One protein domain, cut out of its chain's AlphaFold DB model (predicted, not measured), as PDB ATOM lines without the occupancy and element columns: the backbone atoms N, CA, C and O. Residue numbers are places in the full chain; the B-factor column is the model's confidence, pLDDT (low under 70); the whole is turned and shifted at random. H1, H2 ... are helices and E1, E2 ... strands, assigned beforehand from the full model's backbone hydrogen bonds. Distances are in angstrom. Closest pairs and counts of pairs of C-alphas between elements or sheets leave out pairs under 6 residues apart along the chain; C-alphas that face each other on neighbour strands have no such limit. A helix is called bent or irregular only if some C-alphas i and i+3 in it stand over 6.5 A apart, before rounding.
ATOM      1  N   GLU A   3     126.791 147.822 180.291       60.22
ATOM      2  CA  GLU A   3     127.127 147.191 181.588       60.22
ATOM      3  C   GLU A   3     126.027 147.346 182.659       60.22
ATOM      4  O   GLU A   3     125.958 146.562 183.603       60.22
ATOM      5  N   TYR A   4     125.151 148.341 182.500       65.81
ATOM      6  CA  TYR A   4     124.055 148.675 183.413       65.81
ATOM      7  C   TYR A   4     122.668 148.532 182.758       65.81
ATOM      8  O   TYR A   4     121.657 148.767 183.418       65.81
ATOM      9  N   ASN A   5     122.604 148.142 181.479       83.31
ATOM     10  CA  ASN A   5     121.374 147.874 180.739       83.31
ATOM     11  C   ASN A   5     121.541 146.593 179.909       83.31
ATOM     12  O   ASN A   5     122.144 146.597 178.835       83.31
ATOM     13  N   SER A   6     120.955 145.506 180.409       85.94
ATOM     14  CA  SER A   6     121.006 144.179 179.791       85.94
ATOM     15  C   SER A   6     120.423 144.127 178.380       85.94
ATOM     16  O   SER A   6     120.856 143.296 177.590       85.94
ATOM     17  N   ASP A   7     119.481 145.005 178.030       89.31
ATOM     18  CA  ASP A   7     118.890 145.012 176.688       89.31
ATOM     19  C   ASP A   7     119.910 145.513 175.653       89.31
ATOM     20  O   ASP A   7     120.058 144.913 174.590       89.31
ATOM     21  N   TYR A   8     120.693 146.544 175.996       89.50
ATOM     22  CA  TYR A   8     121.812 146.990 175.161       89.50
ATOM     23  C   TYR A   8     122.949 145.970 175.115       89.50
ATOM     24  O   TYR A   8     123.650 145.893 174.110       89.50
ATOM     25  N   LYS A   9     123.117 145.147 176.158       89.69
ATOM     26  CA  LYS A   9     124.080 144.044 176.101       89.69
ATOM     27  C   LYS A   9     123.651 142.959 175.108       89.69
ATOM     28  O   LYS A   9     124.474 142.497 174.325       89.69
ATOM     29  N   ASN A  10     122.363 142.627 175.073       90.00
ATOM     30  CA  ASN A  10     121.815 141.708 174.074       90.00
ATOM     31  C   ASN A  10     121.906 142.291 172.650       90.00
ATOM     32  O   ASN A  10     122.123 141.547 171.696       90.00
ATOM     33  N   LEU A  11     121.774 143.616 172.497       90.94
ATOM     34  CA  LEU A  11     122.004 144.296 171.220       90.94
ATOM     35  C   LEU A  11     123.468 144.183 170.771       90.94
ATOM     36  O   LEU A  11     123.716 143.908 169.602       90.94
ATOM     37  N   GLU A  12     124.435 144.345 171.679       89.06
ATOM     38  CA  GLU A  12     125.857 144.135 171.366       89.06
ATOM     39  C   GLU A  12     126.122 142.711 170.857       89.06
ATOM     40  O   GLU A  12     126.783 142.536 169.838       89.06
ATOM     41  N   GLU A  13     125.557 141.695 171.516       87.94
ATOM     42  CA  GLU A  13     125.674 140.295 171.084       87.94
ATOM     43  C   GLU A  13     125.032 140.051 169.706       87.94
ATOM     44  O   GLU A  13     125.562 139.295 168.883       87.94
ATOM     45  N   TYR A  14     123.905 140.712 169.426       88.19
ATOM     46  CA  TYR A  14     123.279 140.684 168.105       88.19
ATOM     47  C   TYR A  14     124.188 141.311 167.038       88.19
ATOM     48  O   TYR A  14     124.406 140.703 165.991       88.19
ATOM     49  N   ILE A  15     124.742 142.499 167.304       84.06
ATOM     50  CA  ILE A  15     125.639 143.210 166.382       84.06
ATOM     51  C   ILE A  15     126.866 142.354 166.064       84.06
ATOM     52  O   ILE A  15     127.183 142.160 164.888       84.06
ATOM     53  N   GLU A  16     127.517 141.804 167.090       82.31
ATOM     54  CA  GLU A  16     128.701 140.960 166.920       82.31
ATOM     55  C   GLU A  16     128.376 139.744 166.040       82.31
ATOM     56  O   GLU A  16     129.004 139.538 165.003       82.31
ATOM     57  N   SER A  17     127.335 138.984 166.396       81.19
ATOM     58  CA  SER A  17     127.036 137.693 165.761       81.19
ATOM     59  C   SER A  17     126.367 137.782 164.385       81.19
ATOM     60  O   SER A  17     126.569 136.905 163.544       81.19
ATOM     61  N   GLN A  18     125.524 138.791 164.146       78.06
ATOM     62  CA  GLN A  18     124.722 138.891 162.918       78.06
ATOM     63  C   GLN A  18     125.283 139.886 161.911       78.06
ATOM     64  O   GLN A  18     125.090 139.709 160.712       78.06
ATOM     65  N   LEU A  19     125.970 140.934 162.366       75.56
ATOM     66  CA  LEU A  19     126.462 141.983 161.476       75.56
ATOM     67  C   LEU A  19     127.963 141.845 161.276       75.56
ATOM     68  O   LEU A  19     128.414 141.717 160.140       75.56
ATOM     69  N   ILE A  20     128.731 141.805 162.363       71.50
ATOM     70  CA  ILE A  20     130.191 141.838 162.295       71.50
ATOM     71  C   ILE A  20     130.756 140.490 161.836       71.50
ATOM     72  O   ILE A  20     131.405 140.435 160.791       71.50
ATOM     73  N   GLU A  21     130.463 139.396 162.542       69.06
ATOM     74  CA  GLU A  21     131.004 138.062 162.231       69.06
ATOM     75  C   GLU A  21     130.580 137.548 160.846       69.06
ATOM     76  O   GLU A  21     131.342 136.844 160.180       69.06
ATOM     77  N   GLN A  22     129.373 137.904 160.392       63.81
ATOM     78  CA  GLN A  22     128.824 137.443 159.112       63.81
ATOM     79  C   GLN A  22     129.208 138.331 157.921       63.81
ATOM     80  O   GLN A  22     129.301 137.823 156.802       63.81
ATOM     81  N   SER A  23     129.426 139.636 158.130       56.84
ATOM     82  CA  SER A  23     129.624 140.594 157.026       56.84
ATOM     83  C   SER A  23     131.066 141.076 156.871       56.84
ATOM     84  O   SER A  23     131.441 141.501 155.778       56.84
ATOM     85  N   LEU A  24     131.884 141.022 157.924       55.69
ATOM     86  CA  LEU A  24     133.236 141.573 157.920       55.69
ATOM     87  C   LEU A  24     134.260 140.433 157.937       55.69
ATOM     88  O   LEU A  24     134.454 139.749 158.939       55.69
ATOM     89  N   THR A  25     134.987 140.232 156.833       50.62
ATOM     90  CA  THR A  25     136.250 139.485 156.898       50.62
ATOM     91  C   THR A  25     137.193 140.203 157.873       50.62
ATOM     92  O   THR A  25     137.209 141.432 157.938       50.62
ATOM     93  N   ALA A  26     137.977 139.438 158.641       42.28
ATOM     94  CA  ALA A  26     138.751 139.825 159.837       42.28
ATOM     95  C   ALA A  26     139.690 141.063 159.759       42.28
ATOM     96  O   ALA A  26     140.405 141.357 160.718       42.28
ATOM     97  N   GLN A  27     139.741 141.787 158.640       44.31
ATOM     98  CA  GLN A  27     140.547 142.991 158.436       44.31
ATOM     99  C   GLN A  27     139.932 144.273 159.023       44.31
ATOM    100  O   GLN A  27     140.692 145.165 159.384       44.31
ATOM    101  N   VAL A  28     138.607 144.354 159.187       46.78
ATOM    102  CA  VAL A  28     137.928 145.588 159.647       46.78
ATOM    103  C   VAL A  28     138.111 145.837 161.153       46.78
ATOM    104  O   VAL A  28     138.200 146.980 161.588       46.78
ATOM    105  N   TYR A  29     138.326 144.778 161.939       41.38
ATOM    106  CA  TYR A  29     138.552 144.853 163.390       41.38
ATOM    107  C   TYR A  29     139.908 145.475 163.794       41.38
ATOM    108  O   TYR A  29     140.110 145.838 164.948       41.38
ATOM    109  N   LYS A  30     140.878 145.608 162.873       39.00
ATOM    110  CA  LYS A  30     142.183 146.237 163.179       39.00
ATOM    111  C   LYS A  30     142.179 147.766 163.072       39.00
ATOM    112  O   LYS A  30     143.147 148.388 163.504       39.00
ATOM    113  N   GLU A  31     141.110 148.366 162.549       43.91
ATOM    114  CA  GLU A  31     140.946 149.821 162.406       43.91
ATOM    115  C   GLU A  31     140.138 150.459 163.556       43.91
ATOM    116  O   GLU A  31     139.965 151.676 163.580       43.91
ATOM    117  N   ASP A  32     139.760 149.674 164.577       46.09
ATOM    118  CA  ASP A  32     139.142 150.109 165.849       46.09
ATOM    119  C   ASP A  32     139.933 151.206 166.596       46.09
ATOM    120  O   ASP A  32     139.407 151.913 167.458       46.09
ATOM    121  N   GLN A  33     141.201 151.418 166.237       42.38
ATOM    122  CA  GLN A  33     142.004 152.538 166.736       42.38
ATOM    123  C   GLN A  33     141.535 153.904 166.194       42.38
ATOM    124  O   GLN A  33     141.818 154.931 166.812       42.38
ATOM    125  N   LEU A  34     140.784 153.948 165.085       40.91
ATOM    126  CA  LEU A  34     140.234 155.188 164.529       40.91
ATOM    127  C   LEU A  34     138.916 155.596 165.209       40.91
ATOM    128  O   LEU A  34     138.742 156.777 165.506       40.91
ATOM    129  N   ALA A  35     138.041 154.641 165.550       44.16
ATOM    130  CA  ALA A  35     136.844 154.888 166.366       44.16
ATOM    131  C   ALA A  35     137.216 155.380 167.781       44.16
ATOM    132  O   ALA A  35     136.605 156.308 168.313       44.16
ATOM    133  N   GLN A  36     138.316 154.865 168.345       44.78
ATOM    134  CA  GLN A  36     138.913 155.406 169.572       44.78
ATOM    135  C   GLN A  36     139.447 156.842 169.405       44.78
ATOM    136  O   GLN A  36     139.421 157.608 170.367       44.78
ATOM    137  N   SER A  37     139.873 157.245 168.200       47.66
ATOM    138  CA  SER A  37     140.304 158.625 167.930       47.66
ATOM    139  C   SER A  37     139.127 159.609 167.881       47.66
ATOM    140  O   SER A  37     139.246 160.699 168.433       47.66
ATOM    141  N   LEU A  38     137.971 159.220 167.323       49.69
ATOM    142  CA  LEU A  38     136.764 160.063 167.220       49.69
ATOM    143  C   LEU A  38     136.067 160.277 168.573       49.69
ATOM    144  O   LEU A  38     135.388 161.281 168.770       49.69
ATOM    145  N   ASN A  39     136.290 159.369 169.525       53.06
ATOM    146  CA  ASN A  39     135.829 159.505 170.907       53.06
ATOM    147  C   ASN A  39     136.708 160.442 171.763       53.06
ATOM    148  O   ASN A  39     136.375 160.695 172.925       53.06
ATOM    149  N   SER A  40     137.807 160.966 171.207       58.84
ATOM    150  CA  SER A  40     138.663 161.973 171.841       58.84
ATOM    151  C   SER A  40     138.333 163.389 171.354       58.84
ATOM    152  O   SER A  40     137.904 163.579 170.213       58.84
ATOM    153  N   ASP A  41     138.609 164.398 172.184       61.44
ATOM    154  CA  ASP A  41     138.450 165.814 171.814       61.44
ATOM    155  C   ASP A  41     139.242 166.174 170.540       61.44
ATOM    156  O   ASP A  41     138.832 167.029 169.756       61.44
ATOM    157  N   GLU A  42     140.365 165.490 170.298       59.25
ATOM    158  CA  GLU A  42     141.215 165.677 169.121       59.25
ATOM    159  C   GLU A  42     140.572 165.122 167.839       59.25
ATOM    160  O   GLU A  42     140.662 165.748 166.780       59.25
ATOM    161  N   GLY A  43     139.852 164.000 167.933       59.22
ATOM    162  CA  GLY A  43     139.048 163.467 166.833       59.22
ATOM    163  C   GLY A  43     137.865 164.364 166.491       59.22
ATOM    164  O   GLY A  43     137.656 164.661 165.314       59.22
ATOM    165  N   LEU A  44     137.160 164.883 167.503       61.66
ATOM    166  CA  LEU A  44     136.080 165.855 167.309       61.66
ATOM    167  C   LEU A  44     136.591 167.136 166.636       61.66
ATOM    168  O   LEU A  44     135.996 167.606 165.669       61.66
ATOM    169  N   LEU A  45     137.727 167.674 167.091       63.00
ATOM    170  CA  LEU A  45     138.381 168.831 166.470       63.00
ATOM    171  C   LEU A  45     138.783 168.562 165.016       63.00
ATOM    172  O   LEU A  45     138.661 169.450 164.175       63.00
ATOM    173  N   ASN A  46     139.262 167.356 164.706       58.53
ATOM    174  CA  ASN A  46     139.621 166.971 163.344       58.53
ATOM    175  C   ASN A  46     138.392 166.897 162.425       58.53
ATOM    176  O   ASN A  46     138.483 167.293 161.268       58.53
ATOM    177  N   ILE A  47     137.246 166.441 162.934       57.22
ATOM    178  CA  ILE A  47     135.975 166.451 162.198       57.22
ATOM    179  C   ILE A  47     135.480 167.885 162.011       57.22
ATOM    180  O   ILE A  47     135.215 168.290 160.886       57.22
ATOM    181  N   CYS A  48     135.449 168.686 163.081       59.28
ATOM    182  CA  CYS A  48     135.005 170.079 163.023       59.28
ATOM    183  C   CYS A  48     135.803 170.885 161.988       59.28
ATOM    184  O   CYS A  48     135.207 171.581 161.179       59.28
ATOM    185  N   ARG A  49     137.136 170.719 161.951       57.69
ATOM    186  CA  ARG A  49     138.028 171.351 160.953       57.69
ATOM    187  C   ARG A  49     137.804 170.878 159.520       57.69
ATOM    188  O   ARG A  49     138.317 171.479 158.585       57.69
ATOM    189  N   LYS A  50     137.141 169.742 159.332       52.22
ATOM    190  CA  LYS A  50     136.781 169.230 158.011       52.22
ATOM    191  C   LYS A  50     135.317 169.517 157.660       52.22
ATOM    192  O   LYS A  50     134.922 169.280 156.525       52.22
ATOM    193  N   MET A  51     134.541 170.070 158.594       53.41
ATOM    194  CA  MET A  51     133.152 170.513 158.440       53.41
ATOM    195  C   MET A  51     133.035 172.050 158.360       53.41
ATOM    196  O   MET A  51     131.989 172.606 158.678       53.41
ATOM    197  N   ASP A  52     134.077 172.753 157.896       50.31
ATOM    198  CA  ASP A  52     134.168 174.230 157.843       50.31
ATOM    199  C   ASP A  52     133.037 174.934 157.047       50.31
ATOM    200  O   ASP A  52     132.922 176.160 157.069       50.31
ATOM    201  N   ASN A  53     132.187 174.178 156.343       51.78
ATOM    202  CA  ASN A  53     131.033 174.676 155.592       51.78
ATOM    203  C   ASN A  53     129.695 174.572 156.334       51.78
ATOM    204  O   ASN A  53     128.658 174.923 155.775       51.78
ATOM    205  N   ILE A  54     129.691 174.089 157.571       57.34
ATOM    206  CA  ILE A  54     128.484 174.075 158.384       57.34
ATOM    207  C   ILE A  54     128.344 175.437 159.081       57.34
ATOM    208  O   ILE A  54     129.315 175.916 159.675       57.34
ATOM    209  N   PRO A  55     127.156 176.075 159.049       58.19
ATOM    210  CA  PRO A  55     126.909 177.302 159.796       58.19
ATOM    211  C   PRO A  55     127.341 177.174 161.261       58.19
ATOM    212  O   PRO A  55     127.052 176.171 161.917       58.19
ATOM    213  N   SER A  56     128.011 178.205 161.784       60.50
ATOM    214  CA  SER A  56     128.625 178.186 163.121       60.50
ATOM    215  C   SER A  56     127.665 177.773 164.232       60.50
ATOM    216  O   SER A  56     128.073 177.108 165.180       60.50
ATOM    217  N   ASP A  57     126.396 178.154 164.106       61.81
ATOM    218  CA  ASP A  57     125.375 177.899 165.118       61.81
ATOM    219  C   ASP A  57     124.981 176.415 165.156       61.81
ATOM    220  O   ASP A  57     124.842 175.853 166.239       61.81
ATOM    221  N   TYR A  58     124.915 175.754 163.995       63.28
ATOM    222  CA  TYR A  58     124.644 174.316 163.907       63.28
ATOM    223  C   TYR A  58     125.852 173.489 164.358       63.28
ATOM    224  O   TYR A  58     125.701 172.522 165.101       63.28
ATOM    225  N   MET A  59     127.079 173.908 164.008       66.88
ATOM    226  CA  MET A  59     128.279 173.265 164.561       66.88
ATOM    227  C   MET A  59     128.352 173.399 166.073       66.88
ATOM    228  O   MET A  59     128.749 172.454 166.748       66.88
ATOM    229  N   LYS A  60     127.970 174.556 166.615       69.44
ATOM    230  CA  LYS A  60     127.921 174.750 168.057       69.44
ATOM    231  C   LYS A  60     126.914 173.803 168.701       69.44
ATOM    232  O   LYS A  60     127.255 173.177 169.692       69.44
ATOM    233  N   GLU A  61     125.727 173.649 168.124       67.75
ATOM    234  CA  GLU A  61     124.729 172.697 168.613       67.75
ATOM    235  C   GLU A  61     125.236 171.246 168.578       67.75
ATOM    236  O   GLU A  61     125.094 170.528 169.566       67.75
ATOM    237  N   ILE A  62     125.884 170.820 167.489       65.50
ATOM    238  CA  ILE A  62     126.510 169.491 167.407       65.50
ATOM    239  C   ILE A  62     127.579 169.338 168.491       65.50
ATOM    240  O   ILE A  62     127.591 168.333 169.195       65.50
ATOM    241  N   VAL A  63     128.466 170.321 168.650       70.00
ATOM    242  CA  VAL A  63     129.540 170.280 169.652       70.00
ATOM    243  C   VAL A  63     128.971 170.237 171.070       70.00
ATOM    244  O   VAL A  63     129.419 169.416 171.866       70.00
ATOM    245  N   ASP A  64     127.972 171.066 171.375       71.94
ATOM    246  CA  ASP A  64     127.300 171.103 172.675       71.94
ATOM    247  C   ASP A  64     126.610 169.754 172.961       71.94
ATOM    248  O   ASP A  64     126.733 169.217 174.064       71.94
ATOM    249  N   ASN A  65     125.961 169.150 171.955       67.38
ATOM    250  CA  ASN A  65     125.354 167.824 172.074       67.38
ATOM    251  C   ASN A  65     126.412 166.734 172.301       67.38
ATOM    252  O   ASN A  65     126.272 165.955 173.241       67.38
ATOM    253  N   VAL A  66     127.506 166.721 171.529       68.81
ATOM    254  CA  VAL A  66     128.610 165.756 171.681       68.81
ATOM    255  C   VAL A  66     129.248 165.865 173.066       68.81
ATOM    256  O   VAL A  66     129.501 164.847 173.708       68.81
ATOM    257  N   GLN A  67     129.477 167.087 173.558       67.44
ATOM    258  CA  GLN A  67     129.991 167.331 174.910       67.44
ATOM    259  C   GLN A  67     128.997 166.898 175.996       67.44
ATOM    260  O   GLN A  67     129.409 166.482 177.080       67.44
ATOM    261  N   GLY A  68     127.695 166.959 175.706       65.75
ATOM    262  CA  GLY A  68     126.625 166.458 176.565       65.75
ATOM    263  C   GLY A  68     126.513 164.929 176.617       65.75
ATOM    264  O   GLY A  68     125.957 164.397 177.585       65.75
ATOM    265  N   VAL A  69     127.058 164.193 175.637       65.31
ATOM    266  CA  VAL A  69     127.055 162.719 175.626       65.31
ATOM    267  C   VAL A  69     128.066 162.179 176.643       65.31
ATOM    268  O   VAL A  69     129.223 161.894 176.339       65.31
ATOM    269  N   MET A  70     127.611 161.990 177.883       59.84
ATOM    270  CA  MET A  70     128.450 161.427 178.948       59.84
ATOM    271  C   MET A  70     128.586 159.900 178.876       59.84
ATOM    272  O   MET A  70     129.571 159.346 179.363       59.84
ATOM    273  N   THR A  71     127.615 159.204 178.275       71.12
ATOM    274  CA  THR A  71     127.605 157.739 178.189       71.12
ATOM    275  C   THR A  71     126.968 157.251 176.896       71.12
ATOM    276  O   THR A  71     125.859 157.666 176.568       71.12
ATOM    277  N   LEU A  72     127.632 156.312 176.224       80.62
ATOM    278  CA  LEU A  72     127.127 155.665 175.015       80.62
ATOM    279  C   LEU A  72     126.320 154.393 175.342       80.62
ATOM    280  O   LEU A  72     126.592 153.754 176.378       80.62
ATOM    281  N   PRO A  73     125.321 154.024 174.517       84.50
ATOM    282  CA  PRO A  73     124.514 152.834 174.755       84.50
ATOM    283  C   PRO A  73     125.320 151.537 174.684       84.50
ATOM    284  O   PRO A  73     125.297 150.771 175.653       84.50
ATOM    285  N   THR A  74     126.076 151.345 173.604       83.44
ATOM    286  CA  THR A  74     126.890 150.157 173.325       83.44
ATOM    287  C   THR A  74     128.385 150.479 173.298       83.44
ATOM    288  O   THR A  74     128.792 151.642 173.263       83.44
ATOM    289  N   ILE A  75     129.222 149.440 173.311       78.12
ATOM    290  CA  ILE A  75     130.675 149.555 173.108       78.12
ATOM    291  C   ILE A  75     131.078 149.907 171.666       78.12
ATOM    292  O   ILE A  75     132.231 150.271 171.445       78.12
ATOM    293  N   TYR A  76     130.159 149.786 170.705       78.19
ATOM    294  CA  TYR A  76     130.420 150.022 169.283       78.19
ATOM    295  C   TYR A  76     130.138 151.460 168.844       78.19
ATOM    296  O   TYR A  76     130.552 151.860 167.757       78.19
ATOM    297  N   ASP A  77     129.430 152.222 169.676       77.25
ATOM    298  CA  ASP A  77     129.064 153.599 169.386       77.25
ATOM    299  C   ASP A  77     130.293 154.518 169.309       77.25
ATOM    300  O   ASP A  77     131.202 154.483 170.148       77.25
ATOM    301  N   ASP A  78     130.268 155.428 168.337       75.06
ATOM    302  CA  ASP A  78     131.101 156.623 168.325       75.06
ATOM    303  C   ASP A  78     130.281 157.848 168.757       75.06
ATOM    304  O   ASP A  78     129.097 157.990 168.441       75.06
ATOM    305  N   ARG A  79     130.914 158.754 169.509       72.88
ATOM    306  CA  ARG A  79     130.241 159.911 170.120       72.88
ATOM    307  C   ARG A  79     129.597 160.847 169.111       72.88
ATOM    308  O   ARG A  79     128.531 161.383 169.402       72.88
ATOM    309  N   LEU A  80     130.238 161.071 167.964       74.69
ATOM    310  CA  LEU A  80     129.724 162.008 166.974       74.69
ATOM    311  C   LEU A  80     128.448 161.468 166.331       74.69
ATOM    312  O   LEU A  80     127.414 162.133 166.386       74.69
ATOM    313  N   SER A  81     128.511 160.271 165.752       78.06
ATOM    314  CA  SER A  81     127.369 159.683 165.049       78.06
ATOM    315  C   SER A  81     126.217 159.443 166.012       78.06
ATOM    316  O   SER A  81     125.079 159.769 165.684       78.06
ATOM    317  N   TYR A  82     126.509 158.985 167.236       83.25
ATOM    318  CA  TYR A  82     125.485 158.832 168.264       83.25
ATOM    319  C   TYR A  82     124.854 160.171 168.660       83.25
ATOM    320  O   TYR A  82     123.645 160.238 168.860       83.25
ATOM    321  N   SER A  83     125.632 161.253 168.747       81.12
ATOM    322  CA  SER A  83     125.093 162.586 169.037       81.12
ATOM    323  C   SER A  83     124.167 163.085 167.925       81.12
ATOM    324  O   SER A  83     123.100 163.625 168.223       81.12
ATOM    325  N   ILE A  84     124.547 162.891 166.658       82.50
ATOM    326  CA  ILE A  84     123.707 163.232 165.500       82.50
ATOM    327  C   ILE A  84     122.423 162.397 165.538       82.50
ATOM    328  O   ILE A  84     121.328 162.956 165.562       82.50
ATOM    329  N   ALA A  85     122.543 161.071 165.652       89.25
ATOM    330  CA  ALA A  85     121.401 160.167 165.752       89.25
ATOM    331  C   ALA A  85     120.488 160.539 166.927       89.25
ATOM    332  O   ALA A  85     119.280 160.639 166.755       89.25
ATOM    333  N   SER A  86     121.045 160.824 168.105       89.19
ATOM    334  CA  SER A  86     120.275 161.207 169.289       89.19
ATOM    335  C   SER A  86     119.507 162.505 169.092       89.19
ATOM    336  O   SER A  86     118.360 162.610 169.530       89.19
ATOM    337  N   HIS A  87     120.114 163.492 168.434       87.31
ATOM    338  CA  HIS A  87     119.436 164.734 168.097       87.31
ATOM    339  C   HIS A  87     118.252 164.477 167.152       87.31
ATOM    340  O   HIS A  87     117.125 164.872 167.458       87.31
ATOM    341  N   LEU A  88     118.479 163.743 166.059       92.31
ATOM    342  CA  LEU A  88     117.449 163.398 165.075       92.31
ATOM    343  C   LEU A  88     116.311 162.586 165.706       92.31
ATOM    344  O   LEU A  88     115.141 162.953 165.590       92.31
ATOM    345  N   MET A  89     116.654 161.526 166.440       94.50
ATOM    346  CA  MET A  89     115.703 160.635 167.102       94.50
ATOM    347  C   MET A  89     114.844 161.370 168.125       94.50
ATOM    348  O   MET A  89     113.645 161.117 168.194       94.50
ATOM    349  N   SER A  90     115.395 162.346 168.856       92.25
ATOM    350  CA  SER A  90     114.600 163.150 169.793       92.25
ATOM    351  C   SER A  90     113.468 163.925 169.102       92.25
ATOM    352  O   SER A  90     112.362 164.015 169.642       92.25
ATOM    353  N   LYS A  91     113.707 164.435 167.883       94.38
ATOM    354  CA  LYS A  91     112.688 165.119 167.071       94.38
ATOM    355  C   LYS A  91     111.703 164.121 166.467       94.38
ATOM    356  O   LYS A  91     110.494 164.348 166.525       94.38
ATOM    357  N   VAL A  92     112.212 163.007 165.934       96.25
ATOM    358  CA  VAL A  92     111.401 161.922 165.359       96.25
ATOM    359  C   VAL A  92     110.438 161.363 166.396       96.25
ATOM    360  O   VAL A  92     109.240 161.358 166.149       96.25
ATOM    361  N   GLU A  93     110.911 160.972 167.576       94.50
ATOM    362  CA  GLU A  93     110.069 160.443 168.653       94.50
ATOM    363  C   GLU A  93     109.037 161.461 169.149       94.50
ATOM    364  O   GLU A  93     107.921 161.090 169.517       94.50
ATOM    365  N   LEU A  94     109.394 162.750 169.183       93.94
ATOM    366  CA  LEU A  94     108.469 163.803 169.585       93.94
ATOM    367  C   LEU A  94     107.303 163.922 168.600       93.94
ATOM    368  O   LEU A  94     106.149 163.931 169.029       93.94
ATOM    369  N   VAL A  95     107.600 163.992 167.303       94.88
ATOM    370  CA  VAL A  95     106.589 164.108 166.246       94.88
ATOM    371  C   VAL A  95     105.834 162.793 166.050       94.88
ATOM    372  O   VAL A  95     104.622 162.804 165.870       94.88
ATOM    373  N   ALA A  96     106.496 161.644 166.176       92.25
ATOM    374  CA  ALA A  96     105.881 160.330 166.009       92.25
ATOM    375  C   ALA A  96     104.723 160.071 166.990       92.25
ATOM    376  O   ALA A  96     103.806 159.324 166.661       92.25
ATOM    377  N   LYS A  97     104.696 160.739 168.152       90.31
ATOM    378  CA  LYS A  97     103.581 160.666 169.118       90.31
ATOM    379  C   LYS A  97     102.244 161.166 168.568       90.31
ATOM    380  O   LYS A  97     101.208 160.861 169.154       90.31
ATOM    381  N   SER A  98     102.236 161.957 167.490       89.31
ATOM    382  CA  SER A  98     100.989 162.368 166.828       89.31
ATOM    383  C   SER A  98     100.442 161.321 165.855       89.31
ATOM    384  O   SER A  98      99.373 161.530 165.283       89.31
ATOM    385  N   PHE A  99     101.163 160.220 165.645       87.56
ATOM    386  CA  PHE A  99     100.803 159.148 164.723       87.56
ATOM    387  C   PHE A  99     100.319 157.903 165.482       87.56
ATOM    388  O   PHE A  99     100.646 157.727 166.656       87.56
ATOM    389  N   PRO A 100      99.516 157.031 164.847       85.12
ATOM    390  CA  PRO A 100      98.920 155.864 165.499       85.12
ATOM    391  C   PRO A 100      99.912 154.690 165.620       85.12
ATOM    392  O   PRO A 100      99.610 153.576 165.201       85.12
ATOM    393  N   PHE A 101     101.103 154.934 166.170       86.25
ATOM    394  CA  PHE A 101     102.134 153.915 166.358       86.25
ATOM    395  C   PHE A 101     102.017 153.186 167.696       86.25
ATOM    396  O   PHE A 101     101.664 153.773 168.722       86.25
ATOM    397  N   ASP A 102     102.391 151.904 167.696       78.25
ATOM    398  CA  ASP A 102     102.602 151.150 168.928       78.25
ATOM    399  C   ASP A 102     104.044 151.319 169.421       78.25
ATOM    400  O   ASP A 102     104.959 150.572 169.067       78.25
ATOM    401  N   HIS A 103     104.240 152.308 170.289       80.19
ATOM    402  CA  HIS A 103     105.548 152.612 170.866       80.19
ATOM    403  C   HIS A 103     106.087 151.526 171.816       80.19
ATOM    404  O   HIS A 103     107.227 151.631 172.267       80.19
ATOM    405  N   GLN A 104     105.310 150.484 172.145       81.50
ATOM    406  CA  GLN A 104     105.768 149.420 173.047       81.50
ATOM    407  C   GLN A 104     106.842 148.522 172.423       81.50
ATOM    408  O   GLN A 104     107.603 147.889 173.159       81.50
ATOM    409  N   ASN A 105     106.920 148.485 171.090       82.38
ATOM    410  CA  ASN A 105     107.873 147.655 170.355       82.38
ATOM    411  C   ASN A 105     109.260 148.297 170.240       82.38
ATOM    412  O   ASN A 105     110.211 147.619 169.859       82.38
ATOM    413  N   TYR A 106     109.406 149.575 170.598       91.31
ATOM    414  CA  TYR A 106     110.671 150.285 170.461       91.31
ATOM    415  C   TYR A 106     111.694 149.893 171.533       91.31
ATOM    416  O   TYR A 106     111.436 150.014 172.732       91.31
ATOM    417  N   GLY A 107     112.874 149.446 171.102       89.50
ATOM    418  CA  GLY A 107     113.999 149.100 171.976       89.50
ATOM    419  C   GLY A 107     114.944 150.267 172.268       89.50
ATOM    420  O   GLY A 107     115.561 150.299 173.329       89.50
ATOM    421  N   GLY A 108     115.029 151.237 171.356       92.88
ATOM    422  CA  GLY A 108     116.020 152.313 171.373       92.88
ATOM    423  C   GLY A 108     116.845 152.325 170.088       92.88
ATOM    424  O   GLY A 108     116.481 151.696 169.092       92.88
ATOM    425  N   PHE A 109     117.967 153.038 170.102       94.25
ATOM    426  CA  PHE A 109     118.885 153.103 168.967       94.25
ATOM    427  C   PHE A 109     120.351 153.068 169.409       94.25
ATOM    428  O   PHE A 109     120.662 153.313 170.580       94.25
ATOM    429  N   CYS A 110     121.236 152.758 168.465       91.38
ATOM    430  CA  CYS A 110     122.684 152.912 168.571       91.38
ATOM    431  C   CYS A 110     123.291 153.235 167.196       91.38
ATOM    432  O   CYS A 110     122.644 153.081 166.156       91.38
ATOM    433  N   CYS A 111     124.548 153.647 167.195       86.00
ATOM    434  CA  CYS A 111     125.408 153.754 166.031       86.00
ATOM    435  C   CYS A 111     126.435 152.627 166.096       86.00
ATOM    436  O   CYS A 111     127.147 152.498 167.084       86.00
ATOM    437  N   ALA A 112     126.497 151.772 165.082       78.62
ATOM    438  CA  ALA A 112     127.422 150.646 165.096       78.62
ATOM    439  C   ALA A 112     128.037 150.405 163.720       78.62
ATOM    440  O   ALA A 112     127.391 150.612 162.687       78.62
ATOM    441  N   PRO A 113     129.270 149.887 163.659       71.25
ATOM    442  CA  PRO A 113     129.910 149.610 162.402       71.25
ATOM    443  C   PRO A 113     129.359 148.291 161.801       71.25
ATOM    444  O   PRO A 113     129.977 147.241 161.907       71.25
ATOM    445  N   THR A 114     128.291 148.362 160.993       67.00
ATOM    446  CA  THR A 114     127.695 147.225 160.233       67.00
ATOM    447  C   THR A 114     128.444 146.685 158.982       67.00
ATOM    448  O   THR A 114     128.401 145.496 158.699       67.00
ATOM    449  N   GLY A 115     129.115 147.524 158.199       60.56
ATOM    450  CA  GLY A 115     129.933 147.198 157.020       60.56
ATOM    451  C   GLY A 115     129.440 147.884 155.753       60.56
ATOM    452  O   GLY A 115     130.089 147.797 154.715       60.56
ATOM    453  N   LYS A 116     128.277 148.533 155.836       65.81
ATOM    454  CA  LYS A 116     127.532 149.101 154.717       65.81
ATOM    455  C   LYS A 116     126.936 150.432 155.150       65.81
ATOM    456  O   LYS A 116     126.497 150.548 156.287       65.81
ATOM    457  N   VAL A 117     126.870 151.400 154.243       69.44
ATOM    458  CA  VAL A 117     126.135 152.649 154.475       69.44
ATOM    459  C   VAL A 117     124.643 152.322 154.520       69.44
ATOM    460  O   VAL A 117     123.984 152.218 153.487       69.44
ATOM    461  N   SER A 118     124.125 152.079 155.717       74.44
ATOM    462  CA  SER A 118     122.732 151.706 155.939       74.44
ATOM    463  C   SER A 118     122.298 152.081 157.347       74.44
ATOM    464  O   SER A 118     123.118 152.221 158.254       74.44
ATOM    465  N   ALA A 119     120.997 152.182 157.543       85.19
ATOM    466  CA  ALA A 119     120.400 152.014 158.850       85.19
ATOM    467  C   ALA A 119     119.540 150.746 158.800       85.19
ATOM    468  O   ALA A 119     119.252 150.242 157.711       85.19
ATOM    469  N   LEU A 120     119.276 150.141 159.952       87.56
ATOM    470  CA  LEU A 120     118.418 148.965 160.015       87.56
ATOM    471  C   LEU A 120     117.697 148.874 161.351       87.56
ATOM    472  O   LEU A 120     118.262 149.167 162.407       87.56
ATOM    473  N   ALA A 121     116.475 148.370 161.312       89.88
ATOM    474  CA  ALA A 121     115.694 148.025 162.486       89.88
ATOM    475  C   ALA A 121     115.854 146.524 162.820       89.88
ATOM    476  O   ALA A 121     115.438 145.651 162.058       89.88
ATOM    477  N   ALA A 122     116.474 146.217 163.963       89.44
ATOM    478  CA  ALA A 122     116.834 144.872 164.412       89.44
ATOM    479  C   ALA A 122     115.951 144.387 165.576       89.44
ATOM    480  O   ALA A 122     115.897 145.051 166.616       89.44
ATOM    481  N   PRO A 123     115.310 143.208 165.473       90.81
ATOM    482  CA  PRO A 123     114.589 142.620 166.591       90.81
ATOM    483  C   PRO A 123     115.578 141.975 167.576       90.81
ATOM    484  O   PRO A 123     116.312 141.049 167.233       90.81
ATOM    485  N   VAL A 124     115.573 142.439 168.824       91.00
ATOM    486  CA  VAL A 124     116.419 141.938 169.913       91.00
ATOM    487  C   VAL A 124     115.543 141.437 171.050       91.00
ATOM    488  O   VAL A 124     114.607 142.104 171.495       91.00
ATOM    489  N   LYS A 125     115.867 140.249 171.562       89.94
ATOM    490  CA  LYS A 125     115.216 139.701 172.751       89.94
ATOM    491  C   LYS A 125     115.714 140.434 173.999       89.94
ATOM    492  O   LYS A 125     116.888 140.336 174.347       89.94
ATOM    493  N   CYS A 126     114.825 141.141 174.680       87.25
ATOM    494  CA  CYS A 126     115.111 141.923 175.878       87.25
ATOM    495  C   CYS A 126     115.032 141.084 177.161       87.25
ATOM    496  O   CYS A 126     114.546 139.948 177.185       87.25
ATOM    497  N   SER A 127     115.519 141.671 178.251       84.31
ATOM    498  CA  SER A 127     115.568 141.084 179.595       84.31
ATOM    499  C   SER A 127     114.199 140.744 180.190       84.31
ATOM    500  O   SER A 127     114.091 139.815 180.991       84.31
ATOM    501  N   ASP A 128     113.138 141.429 179.759       84.00
ATOM    502  CA  ASP A 128     111.745 141.116 180.102       84.00
ATOM    503  C   ASP A 128     111.182 139.902 179.330       84.00
ATOM    504  O   ASP A 128     110.023 139.522 179.504       84.00
ATOM    505  N   GLY A 129     112.006 139.281 178.481       82.00
ATOM    506  CA  GLY A 129     111.665 138.135 177.648       82.00
ATOM    507  C   GLY A 129     110.920 138.489 176.361       82.00
ATOM    508  O   GLY A 129     110.679 137.583 175.559       82.00
ATOM    509  N   LYS A 130     110.573 139.764 176.138       85.62
ATOM    510  CA  LYS A 130     109.922 140.242 174.913       85.62
ATOM    511  C   LYS A 130     110.961 140.576 173.848       85.62
ATOM    512  O   LYS A 130     112.107 140.881 174.157       85.62
ATOM    513  N   SER A 131     110.557 140.522 172.582       86.75
ATOM    514  CA  SER A 131     111.361 141.082 171.495       86.75
ATOM    515  C   SER A 131     111.011 142.556 171.340       86.75
ATOM    516  O   SER A 131     109.830 142.880 171.234       86.75
ATOM    517  N   LYS A 132     112.018 143.428 171.323       91.44
ATOM    518  CA  LYS A 132     111.882 144.839 170.938       91.44
ATOM    519  C   LYS A 132     112.747 145.119 169.722       91.44
ATOM    520  O   LYS A 132     113.702 144.394 169.465       91.44
ATOM    521  N   VAL A 133     112.424 146.170 168.989       92.69
ATOM    522  CA  VAL A 133     113.137 146.554 167.778       92.69
ATOM    523  C   VAL A 133     114.052 147.733 168.078       92.69
ATOM    524  O   VAL A 133     113.590 148.809 168.461       92.69
ATOM    525  N   PHE A 134     115.353 147.519 167.922       94.19
ATOM    526  CA  PHE A 134     116.380 148.548 168.043       94.19
ATOM    527  C   PHE A 134     116.753 149.073 166.666       94.19
ATOM    528  O   PHE A 134     116.872 148.296 165.724       94.19
ATOM    529  N   ILE A 135     116.991 150.374 166.551       94.62
ATOM    530  CA  ILE A 135     117.520 150.964 165.319       94.62
ATOM    531  C   ILE A 135     119.041 151.002 165.411       94.62
ATOM    532  O   ILE A 135     119.601 151.520 166.376       94.62
ATOM    533  N   ILE A 136     119.713 150.470 164.401       91.31
ATOM    534  CA  ILE A 136     121.165 150.496 164.278       91.31
ATOM    535  C   ILE A 136     121.494 151.390 163.087       91.31
ATOM    536  O   ILE A 136     121.301 151.003 161.934       91.31
ATOM    537  N   PHE A 137     121.993 152.588 163.367       88.94
ATOM    538  CA  PHE A 137     122.566 153.460 162.348       88.94
ATOM    539  C   PHE A 137     124.005 153.032 162.085       88.94
ATOM    540  O   PHE A 137     124.774 152.833 163.026       88.94
ATOM    541  N   GLU A 138     124.413 152.900 160.827       81.81
ATOM    542  CA  GLU A 138     125.833 152.726 160.555       81.81
ATOM    543  C   GLU A 138     126.595 154.032 160.817       81.81
ATOM    544  O   GLU A 138     126.161 155.098 160.393       81.81
ATOM    545  N   SER A 139     127.729 153.970 161.522       71.31
ATOM    546  CA  SER A 139     128.498 155.163 161.937       71.31
ATOM    547  C   SER A 139     128.911 156.100 160.784       71.31
ATOM    548  O   SER A 139     129.131 157.295 160.968       71.31
ATOM    549  N   GLY A 140     129.021 155.591 159.561       73.94
ATOM    550  CA  GLY A 140     129.338 156.364 158.366       73.94
ATOM    551  C   GLY A 140     128.128 156.953 157.639       73.94
ATOM    552  O   GLY A 140     128.342 157.770 156.744       73.94
ATOM    553  N   ILE A 141     126.879 156.616 157.992       78.94
ATOM    554  CA  ILE A 141     125.705 157.017 157.195       78.94
ATOM    555  C   ILE A 141     125.519 158.534 157.112       78.94
ATOM    556  O   ILE A 141     125.337 159.069 156.020       78.94
ATOM    557  N   PHE A 142     125.642 159.245 158.233       80.44
ATOM    558  CA  PHE A 142     125.500 160.706 158.284       80.44
ATOM    559  C   PHE A 142     126.610 161.403 157.483       80.44
ATOM    560  O   PHE A 142     126.378 162.314 156.689       80.44
ATOM    561  N   HIS A 143     127.834 160.884 157.593       76.75
ATOM    562  CA  HIS A 143     128.972 161.363 156.815       76.75
ATOM    563  C   HIS A 143     128.792 161.121 155.311       76.75
ATOM    564  O   HIS A 143     129.137 161.982 154.501       76.75
TER     565      HIS A 143
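This is residues 3 to 143 of the 346 residues of an uncharacterized protein of Citrobacter telavivensis (UniProt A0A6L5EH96). A small, strongly twisted sheet of three strands lies between two long helices, H1 over one face and H5 over the opposite face, which makes three layers. From the end of H1 the helices H2, H3 and H4 run in a loose arc round to H5, and H4 packs crosswise on H5. The printed part has 141 residues, with five named helices and then three named strands along it, H1 H2 H3 H4 H5 E1 E2 E3; the mixed sheet has the order E1 E3 E2, E1 and E3 parallel, E3 and E2 antiparallel. The class is mixed, helices and strands; the whole is compact, with a radius of gyration of the C-alphas of 15.9 A, and spans 45 by 44 by 27 A.

Find C-alpha 6 at (121.006, 144.179, 179.791); from there H1, residues 6 to 23, runs 24.6 A. H1 is neither bent nor irregular, but only just: C-alphas 18 and 21 are 6.4 A apart. Next come H2, residues 28 to 38, irregular with C-alphas 30 and 33 7.2 A apart, then H3, residues 41 to 48, and H4, residues 56 to 68, 18.0 A long. At C-alpha 79, (130.241, 159.911, 170.120), begins H5, residues 79 to 96, 24.7 A long. The strands follow: E1, residues 106 to 112, 17.6 A; E2, residues 119 to 125, 19.3 A; and E3, residues 131 to 138, 21.6 A, ending at C-alpha 138, (125.833, 152.726, 160.555).

Begin at E3, the inner strand. Beside E1 its N 135 is 2.9 A from O 108, within hydrogen-bond range; beside E2, its partner in a hairpin, N 134 is 2.8 A from O 122, also within range. H5 is on the sheet, over E1 at a height over the sheet of 9.8 A, and runs along the strands, at 21 degrees to E1 on the local plane; their closest C-alphas, of Tyr 82 and Cys 111, are 5.5 A apart. H1 is on the opposite face, where the closest C-alphas of H1 and E2, of Leu 11 and Val 124, are 6.2 A apart. H4 touches H5 with residues 62 to 66 alone, about perpendicular at 81 degrees; their closest C-alphas are those of Val 66 and Ser 83, 5.4 A. H2 and H3 are close but not clearly touching, their closest C-alphas those of Ser 37 and Gly 43, 5.1 A. H1 and H5 are apart. In H3, H4 and H5 every O i to N i+4 pair is within hydrogen-bond range; in H1 it is 12 of 14, in H2 3 of 7, beside 4 of 8 O i to N i+3 pairs.

Look at Asp 52 and Gly 129 for the two C-alphas farthest apart, 46.9 A. The printed part has no cut and no long link. Residues 52 to 58, of which 56 to 58 belong to H4, stand free, and so do residues 94 to 102, of which 94 to 96 belong to H5. The mean pLDDT of the printed part is 74.3; it is under 70 at residues 3 to 4, 21 to 62, 65 to 70 and 114 to 117.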